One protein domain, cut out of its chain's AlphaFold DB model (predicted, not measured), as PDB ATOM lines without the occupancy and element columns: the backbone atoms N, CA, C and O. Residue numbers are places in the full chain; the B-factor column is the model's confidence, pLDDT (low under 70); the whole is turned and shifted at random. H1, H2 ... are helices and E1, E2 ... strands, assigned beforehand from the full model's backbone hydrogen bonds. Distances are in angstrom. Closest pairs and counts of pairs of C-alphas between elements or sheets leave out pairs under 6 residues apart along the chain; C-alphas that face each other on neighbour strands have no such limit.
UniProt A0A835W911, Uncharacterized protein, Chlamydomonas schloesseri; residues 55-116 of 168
ATOM      1  N   GLU A  55     -41.545  21.939 -13.447       79.69
ATOM      2  CA  GLU A  55     -40.915  23.259 -13.330       79.69
ATOM      3  C   GLU A  55     -39.406  23.185 -13.590       79.69
ATOM      4  O   GLU A  55     -38.885  23.963 -14.389       79.69
ATOM      5  N   ALA A  56     -38.717  22.180 -13.040       80.00
ATOM      6  CA  ALA A  56     -37.300  21.939 -13.316       80.00
ATOM      7  C   ALA A  56     -37.033  21.628 -14.804       80.00
ATOM      8  O   ALA A  56     -36.065  22.117 -15.398       80.00
ATOM      9  N   ALA A  57     -37.905  20.849 -15.451       80.75
ATOM     10  CA  ALA A  57     -37.806  20.558 -16.881       80.75
ATOM     11  C   ALA A  57     -38.044  21.802 -17.761       80.75
ATOM     12  O   ALA A  57     -37.393  21.960 -18.797       80.75
ATOM     13  N   ILE A  58     -38.949  22.700 -17.360       83.62
ATOM     14  CA  ILE A  58     -39.189  23.973 -18.054       83.62
ATOM     15  C   ILE A  58     -37.973  24.891 -17.900       83.62
ATOM     16  O   ILE A  58     -37.432  25.337 -18.910       83.62
ATOM     17  N   ALA A  59     -37.478  25.079 -16.675       82.62
ATOM     18  CA  ALA A  59     -36.320  25.928 -16.395       82.62
ATOM     19  C   ALA A  59     -35.066  25.470 -17.161       82.62
ATOM     20  O   ALA A  59     -34.379  26.268 -17.801       82.62
ATOM     21  N   THR A  60     -34.794  24.161 -17.186       85.12
ATOM     22  CA  THR A  60     -33.662  23.610 -17.952       85.12
ATOM     23  C   THR A  60     -33.830  23.781 -19.462       85.12
ATOM     24  O   THR A  60     -32.848  24.022 -20.169       85.12
ATOM     25  N   LYS A  61     -35.057  23.683 -19.989       87.94
ATOM     26  CA  LYS A  61     -35.341  23.944 -21.408       87.94
ATOM     27  C   LYS A  61     -35.138  25.418 -21.757       87.94
ATOM     28  O   LYS A  61     -34.534  25.714 -22.786       87.94
ATOM     29  N   GLU A  62     -35.602  26.328 -20.910       88.12
ATOM     30  CA  GLU A  62     -35.411  27.771 -21.082       88.12
ATOM     31  C   GLU A  62     -33.931  28.154 -21.040       88.12
ATOM     32  O   GLU A  62     -33.460  28.859 -21.932       88.12
ATOM     33  N   GLN A  63     -33.163  27.596 -20.100       84.69
ATOM     34  CA  GLN A  63     -31.720  27.823 -20.012       84.69
ATOM     35  C   GLN A  63     -30.978  27.328 -21.264       84.69
ATOM     36  O   GLN A  63     -30.124  28.033 -21.806       84.69
ATOM     37  N   LYS A  64     -31.332  26.140 -21.779       86.56
ATOM     38  CA  LYS A  64     -30.780  25.623 -23.043       86.56
ATOM     39  C   LYS A  64     -31.133  26.521 -24.226       86.56
ATOM     40  O   LYS A  64     -30.274  26.794 -25.061       86.56
ATOM     41  N   ASN A  65     -32.375  26.997 -24.296       87.69
ATOM     42  CA  ASN A  65     -32.808  27.908 -25.350       87.69
ATOM     43  C   ASN A  65     -32.039  29.232 -25.299       87.69
ATOM     44  O   ASN A  65     -31.554  29.678 -26.336       87.69
ATOM     45  N   ALA A  66     -31.867  29.818 -24.112       86.31
ATOM     46  CA  ALA A  66     -31.095  31.043 -23.926       86.31
ATOM     47  C   ALA A  66     -29.638  30.872 -24.389       86.31
ATOM     48  O   ALA A  66     -29.140  31.682 -25.171       86.31
ATOM     49  N   GLY A  67     -28.987  29.769 -24.001       85.69
ATOM     50  CA  GLY A  67     -27.630  29.449 -24.452       85.69
ATOM     51  C   GLY A  67     -27.528  29.263 -25.971       85.69
ATOM     52  O   GLY A  67     -26.622  29.798 -26.609       85.69
ATOM     53  N   CYS A  68     -28.487  28.563 -26.582       85.94
ATOM     54  CA  CYS A  68     -28.547  28.392 -28.035       85.94
ATOM     55  C   CYS A  68     -28.742  29.719 -28.781       85.94
ATOM     56  O   CYS A  68     -28.147  29.909 -29.843       85.94
ATOM     57  N   VAL A  69     -29.567  30.628 -28.253       87.38
ATOM     58  CA  VAL A  69     -29.773  31.962 -28.836       87.38
ATOM     59  C   VAL A  69     -28.483  32.777 -28.762       87.38
ATOM     60  O   VAL A  69     -28.074  33.318 -29.787       87.38
ATOM     61  N   ALA A  70     -27.807  32.785 -27.610       85.69
ATOM     62  CA  ALA A  70     -26.542  33.497 -27.423       85.69
ATOM     63  C   ALA A  70     -25.435  32.983 -28.359       85.69
ATOM     64  O   ALA A  70     -24.774  33.765 -29.039       85.69
ATOM     65  N   LEU A  71     -25.279  31.660 -28.480       83.75
ATOM     66  CA  LEU A  71     -24.309  31.069 -29.410       83.75
ATOM     67  C   LEU A  71     -24.643  31.383 -30.872       83.75
ATOM     68  O   LEU A  71     -23.746  31.569 -31.695       83.75
ATOM     69  N   ARG A  72     -25.933  31.422 -31.223       84.69
ATOM     70  CA  ARG A  72     -26.363  31.758 -32.582       84.69
ATOM     71  C   ARG A  72     -26.065  33.218 -32.908       84.69
ATOM     72  O   ARG A  72     -25.562  33.474 -33.998       84.69
ATOM     73  N   SER A  73     -26.338  34.151 -31.993       84.88
ATOM     74  CA  SER A  73     -26.036  35.572 -32.202       84.88
ATOM     75  C   SER A  73     -24.534  35.833 -32.261       84.88
ATOM     76  O   SER A  73     -24.090  36.572 -33.131       84.88
ATOM     77  N   GLU A  74     -23.739  35.179 -31.414       84.31
ATOM     78  CA  GLU A  74     -22.279  35.288 -31.444       84.31
ATOM     79  C   GLU A  74     -21.700  34.799 -32.780       84.31
ATOM     80  O   GLU A  74     -20.942  35.511 -33.438       84.31
ATOM     81  N   ARG A  75     -22.109  33.607 -33.236       82.94
ATOM     82  CA  ARG A  75     -21.665  33.058 -34.528       82.94
ATOM     83  C   ARG A  75     -22.090  33.933 -35.700       82.94
ATOM     84  O   ARG A  75     -21.314  34.100 -36.637       82.94
ATOM     85  N   LEU A  76     -23.301  34.486 -35.649       82.94
ATOM     86  CA  LEU A  76     -23.805  35.387 -36.678       82.94
ATOM     87  C   LEU A  76     -23.001  36.692 -36.713       82.94
ATOM     88  O   LEU A  76     -22.573  37.093 -37.790       82.94
ATOM     89  N   ASN A  77     -22.739  37.301 -35.555       84.19
ATOM     90  CA  ASN A  77     -21.914  38.503 -35.448       84.19
ATOM     91  C   ASN A  77     -20.500  38.241 -35.970       84.19
ATOM     92  O   ASN A  77     -20.002  39.001 -36.795       84.19
ATOM     93  N   ASN A  78     -19.870  37.136 -35.567       82.94
ATOM     94  CA  ASN A  78     -18.540  36.769 -36.051       82.94
ATOM     95  C   ASN A  78     -18.530  36.571 -37.571       82.94
ATOM     96  O   ASN A  78     -17.653  37.097 -38.254       82.94
ATOM     97  N   ALA A  79     -19.524  35.872 -38.124       78.38
ATOM     98  CA  ALA A  79     -19.639  35.684 -39.565       78.38
ATOM     99  C   ALA A  79     -19.840  37.014 -40.306       78.38
ATOM    100  O   ALA A  79     -19.172  37.236 -41.310       78.38
ATOM    101  N   GLN A  80     -20.688  37.912 -39.792       84.25
ATOM    102  CA  GLN A  80     -20.924  39.248 -40.354       84.25
ATOM    103  C   GLN A  80     -19.678  40.136 -40.301       84.25
ATOM    104  O   GLN A  80     -19.382  40.831 -41.270       84.25
ATOM    105  N   HIS A  81     -18.942  40.112 -39.188       80.44
ATOM    106  CA  HIS A  81     -17.691  40.853 -39.041       80.44
ATOM    107  C   HIS A  81     -16.608  40.343 -39.989       80.44
ATOM    108  O   HIS A  81     -15.833  41.141 -40.510       80.44
ATOM    109  N   LEU A  82     -16.553  39.029 -40.215       81.69
ATOM    110  CA  LEU A  82     -15.582  38.423 -41.116       81.69
ATOM    111  C   LEU A  82     -15.925  38.683 -42.580       81.69
ATOM    112  O   LEU A  82     -15.029  39.063 -43.321       81.69
ATOM    113  N   SER A  83     -17.174  38.479 -43.001       82.81
ATOM    114  CA  SER A  83     -17.552  38.519 -44.420       82.81
ATOM    115  C   SER A  83     -18.074  39.859 -44.917       82.81
ATOM    116  O   SER A  83     -18.185  40.050 -46.129       82.81
ATOM    117  N   GLY A  84     -18.459  40.757 -44.009       86.31
ATOM    118  CA  GLY A  84     -19.169  41.982 -44.361       86.31
ATOM    119  C   GLY A  84     -20.577  41.729 -44.910       86.31
ATOM    120  O   GLY A  84     -21.139  42.616 -45.542       86.31
ATOM    121  N   PHE A  85     -21.165  40.543 -44.705       89.00
ATOM    122  CA  PHE A  85     -22.499  40.195 -45.207       89.00
ATOM    123  C   PHE A  85     -23.402  39.630 -44.102       89.00
ATOM    124  O   PHE A  85     -23.007  38.738 -43.349       89.00
ATOM    125  N   ASN A  86     -24.640  40.123 -44.039       87.88
ATOM    126  CA  ASN A  86     -25.678  39.682 -43.119       87.88
ATOM    127  C   ASN A  86     -26.695  38.771 -43.836       87.88
ATOM    128  O   ASN A  86     -27.534  39.272 -44.588       87.88
ATOM    129  N   PRO A  87     -26.700  37.453 -43.557       82.75
ATOM    130  CA  PRO A  87     -27.598  36.511 -44.221       82.75
ATOM    131  C   PRO A  87     -29.061  36.617 -43.775       82.75
ATOM    132  O   PRO A  87     -29.927  36.099 -44.466       82.75
ATOM    133  N   ILE A  88     -29.355  37.255 -42.636       84.44
ATOM    134  CA  ILE A  88     -30.736  37.411 -42.152       84.44
ATOM    135  C   ILE A  88     -31.410  38.588 -42.852       84.44
ATOM    136  O   ILE A  88     -32.523  38.462 -43.349       84.44
ATOM    137  N   ALA A  89     -30.732  39.737 -42.884       86.38
ATOM    138  CA  ALA A  89     -31.272  40.953 -43.490       86.38
ATOM    139  C   ALA A  89     -30.977  41.057 -44.995       86.38
ATOM    140  O   ALA A  89     -31.445  41.995 -45.631       86.38
ATOM    141  N   HIS A  90     -30.185  40.131 -45.553       87.00
ATOM    142  CA  HIS A  90     -29.654  40.217 -46.915       87.00
ATOM    143  C   HIS A  90     -28.993  41.578 -47.200       87.00
ATOM    144  O   HIS A  90     -29.172  42.169 -48.264       87.00
ATOM    145  N   THR A  91     -28.218  42.080 -46.237       90.69
ATOM    146  CA  THR A  91     -27.463  43.331 -46.361       90.69
ATOM    147  C   THR A  91     -25.966  43.067 -46.427       90.69
ATOM    148  O   THR A  91     -25.458  42.110 -45.843       90.69
ATOM    149  N   GLU A  92     -25.246  43.921 -47.138       90.19
ATOM    150  CA  GLU A  92     -23.792  43.924 -47.219       90.19
ATOM    151  C   GLU A  92     -23.218  45.229 -46.676       90.19
ATOM    152  O   GLU A  92     -23.886  46.265 -46.644       90.19
ATOM    153  N   LYS A  93     -21.976  45.166 -46.209       88.44
ATOM    154  CA  LYS A  93     -21.251  46.317 -45.698       88.44
ATOM    155  C   LYS A  93     -20.611  47.052 -46.871       88.44
ATOM    156  O   LYS A  93     -19.747  46.505 -47.556       88.44
ATOM    157  N   GLY A  94     -21.058  48.281 -47.105       84.44
ATOM    158  CA  GLY A  94     -20.511  49.163 -48.126       84.44
ATOM    159  C   GLY A  94     -19.099  49.659 -47.786       84.44
ATOM    160  O   GLY A  94     -18.625  49.471 -46.660       84.44
ATOM    161  N   PRO A  95     -18.428  50.332 -48.736       82.12
ATOM    162  CA  PRO A  95     -17.095  50.904 -48.529       82.12
ATOM    163  C   PRO A  95     -17.063  51.939 -47.394       82.12
ATOM    164  O   PRO A  95     -16.091  52.004 -46.648       82.12
ATOM    165  N   ASP A  96     -18.165  52.663 -47.192       86.62
ATOM    166  CA  ASP A  96     -18.321  53.660 -46.124       86.62
ATOM    167  C   ASP A  96     -18.634  53.020 -44.755       86.62
ATOM    168  O   ASP A  96     -18.861  53.703 -43.758       86.62
ATOM    169  N   GLY A  97     -18.698  51.685 -44.696       82.56
ATOM    170  CA  GLY A  97     -18.999  50.911 -43.494       82.56
ATOM    171  C   GLY A  97     -20.487  50.791 -43.154       82.56
ATOM    172  O   GLY A  97     -20.820  50.094 -42.191       82.56
ATOM    173  N   SER A  98     -21.374  51.421 -43.928       90.00
ATOM    174  CA  SER A  98     -22.830  51.330 -43.786       90.00
ATOM    175  C   SER A  98     -23.376  49.988 -44.288       90.00
ATOM    176  O   SER A  98     -22.802  49.355 -45.173       90.00
ATOM    177  N   TRP A  99     -24.497  49.535 -43.719       89.25
ATOM    178  CA  TRP A  99     -25.208  48.349 -44.202       89.25
ATOM    179  C   TRP A  99     -26.189  48.746 -45.300       89.25
ATOM    180  O   TRP A  99     -27.121  49.508 -45.051       89.25
ATOM    181  N   VAL A 100     -25.998  48.203 -46.497       92.12
ATOM    182  CA  VAL A 100     -26.856  48.431 -47.664       92.12
ATOM    183  C   VAL A 100     -27.453  47.108 -48.146       92.12
ATOM    184  O   VAL A 100     -26.879  46.053 -47.873       92.12
ATOM    185  N   PRO A 101     -28.611  47.106 -48.828       91.44
ATOM    186  CA  PRO A 101     -29.151  45.889 -49.426       91.44
ATOM    187  C   PRO A 101     -28.122  45.236 -50.350       91.44
ATOM    188  O   PRO A 101     -27.514  45.914 -51.177       91.44
ATOM    189  N   ALA A 102     -27.928  43.926 -50.206       88.31
ATOM    190  CA  ALA A 102     -26.987  43.199 -51.041       88.31
ATOM    191  C   ALA A 102     -27.455  43.232 -52.499       88.31
ATOM    192  O   ALA A 102     -28.553  42.784 -52.828       88.31
ATOM    193  N   THR A 103     -26.603  43.748 -53.377       86.62
ATOM    194  CA  THR A 103     -26.934  43.900 -54.804       86.62
ATOM    195  C   THR A 103     -26.772  42.600 -55.595       86.62
ATOM    196  O   THR A 103     -27.356  42.433 -56.664       86.62
ATOM    197  N   ASN A 104     -25.999  41.650 -55.067       84.19
ATOM    198  CA  ASN A 104     -25.687  40.382 -55.717       84.19
ATOM    199  C   ASN A 104     -26.407  39.205 -55.030       84.19
ATOM    200  O   ASN A 104     -26.288  38.997 -53.822       84.19
ATOM    201  N   ALA A 105     -27.100  38.380 -55.821       80.31
ATOM    202  CA  ALA A 105     -27.833  37.201 -55.348       80.31
ATOM    203  C   ALA A 105     -26.936  36.124 -54.692       80.31
ATOM    204  O   ALA A 105     -27.398  35.332 -53.865       80.31
ATOM    205  N   TRP A 106     -25.637  36.110 -55.008       84.69
ATOM    206  CA  TRP A 106     -24.673  35.116 -54.526       84.69
ATOM    207  C   TRP A 106     -23.914  35.532 -53.262       84.69
ATOM    208  O   TRP A 106     -23.032  34.803 -52.811       84.69
ATOM    209  N   MET A 107     -24.252  36.668 -52.640       82.94
ATOM    210  CA  MET A 107     -23.537  37.148 -51.444       82.94
ATOM    211  C   MET A 107     -23.573  36.166 -50.264       82.94
ATOM    212  O   MET A 107     -22.650  36.151 -49.453       82.94
ATOM    213  N   HIS A 108     -24.565  35.274 -50.207       81.19
ATOM    214  CA  HIS A 108     -24.636  34.207 -49.208       81.19
ATOM    215  C   HIS A 108     -23.429  33.249 -49.239       81.19
ATOM    216  O   HIS A 108     -23.077  32.692 -48.203       81.19
ATOM    217  N   GLN A 109     -22.747  33.097 -50.381       83.25
ATOM    218  CA  GLN A 109     -21.522  32.291 -50.477       83.25
ATOM    219  C   GLN A 109     -20.353  32.898 -49.694       83.25
ATOM    220  O   GLN A 109     -19.414  32.192 -49.338       83.25
ATOM    221  N   LYS A 110     -20.404  34.203 -49.405       74.88
ATOM    222  CA  LYS A 110     -19.373  34.895 -48.629       74.88
ATOM    223  C   LYS A 110     -19.535  34.692 -47.123       74.88
ATOM    224  O   LYS A 110     -18.625  35.049 -46.386       74.88
ATOM    225  N   VAL A 111     -20.655  34.151 -46.632       80.19
ATOM    226  CA  VAL A 111     -20.886  33.969 -45.185       80.19
ATOM    227  C   VAL A 111     -19.755  33.137 -44.570       80.19
ATOM    228  O   VAL A 111     -19.517  32.005 -44.976       80.19
ATOM    229  N   GLY A 112     -19.057  33.703 -43.580       71.44
ATOM    230  CA  GLY A 112     -17.933  33.046 -42.901       71.44
ATOM    231  C   GLY A 112     -16.599  33.083 -43.658       71.44
ATOM    232  O   GLY A 112     -15.581  32.687 -43.093       71.44
ATOM    233  N   VAL A 113     -16.566  33.599 -44.890       78.06
ATOM    234  CA  VAL A 113     -15.325  33.873 -45.622       78.06
ATOM    235  C   VAL A 113     -14.809  35.237 -45.190       78.06
ATOM    236  O   VAL A 113     -15.537  36.224 -45.253       78.06
ATOM    237  N   LYS A 114     -13.551  35.307 -44.748       77.88
ATOM    238  CA  LYS A 114     -12.936  36.572 -44.342       77.88
ATOM    239  C   LYS A 114     -12.797  37.493 -45.556       77.88
ATOM    240  O   LYS A 114     -12.177  37.123 -46.550       77.88
ATOM    241  N   GLN A 115     -13.354  38.693 -45.462       72.62
ATOM    242  CA  GLN A 115     -13.196  39.749 -46.443       72.62
ATOM    243  C   GLN A 115     -11.727  40.187 -46.399       72.62
ATOM    244  O   GLN A 115     -11.255  40.755 -45.415       72.62
ATOM    245  N   GLN A 116     -10.976  39.818 -47.430       71.62
ATOM    246  CA  GLN A 116      -9.582  40.205 -47.608       71.62
ATOM    247  C   GLN A 116      -9.457  41.031 -48.879       71.62
ATOM    248  O   GLN A 116     -10.108  40.739 -49.886       71.62
TER     249      GLN A 116
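This is residues 55 to 116 of the 168 residues of an uncharacterized protein of Chlamydomonas schloesseri (UniProt A0A835W911). A single long helix, H1, sticks out like a handle from a small head at its far end, with residues 55 to 74 standing free. The head holds the last part of H1, a small hairpin of two short strands, E1 and E2, the four-residue helix H2, and the loops between and after them. The printed part has 62 residues, with two named helices and two named strands in the order H1, E1, E2, H2; the sheet, E1 - E2, is antiparallel, and the class is mostly helix. The whole is only just loose, close to extended, with a radius of gyration of the C-alphas of 15.6 A. The C-alphas span 50 by 21 by 20 A, and the free arm of H1 makes the length.

H1, residues 55 to 83, has every O i to N i+4 pair within hydrogen-bond range. A short link of seven residues leads to E1, residues 91 to 93, and in it residues 85 to 86 pair antiparallel with residues 91 to 92 of E1. H1 and E1 are near each other, with 6 pairs of C-alphas within 10 A. A tight link of five residues joins E1 to E2, residues 99 to 101, and the two form a hairpin. Their directions stand at 137 degrees, antiparallel. The C-alphas of Thr 91 and Pro 101 face each other at 4.3 A. N 92 and O 100 are within hydrogen-bond range at 2.8 A, as are N 100 and O 92 at 2.9 A. H1 and E2 are apart. A tight link of five residues leads on to H2, residues 107 to 110, which is too short for any O i to N i+4 pair inside it; its one O i to N i+3 pair is within range. H1 and H2 are close but not clearly touching: their closest C-alphas, those of Ser 83 and Lys 110, are 5.8 A apart. The closest C-alphas of E1 and H2, those of Glu 92 and Met 107, are 8.0 A apart.

H1 begins at C-alpha 55, (-40.915, 23.259, -13.330), and ends at C-alpha 83, (-17.552, 38.519, -44.420), 41.8 A from first to last C-alpha. E1 measures 6.9 A and E2 7.0 A. H2 measures 5.5 A and ends at C-alpha 110, (-19.373, 34.895, -48.629).

The two C-alphas farthest apart, those of Glu 55 and Pro 95, are 50.7 A apart. Without the free stretch, the body of 42 residues spans 21 by 21 by 18 A. The printed part has no cut, and no link is long. The mean pLDDT of the printed part is 84.0, and no printed residue is under 70.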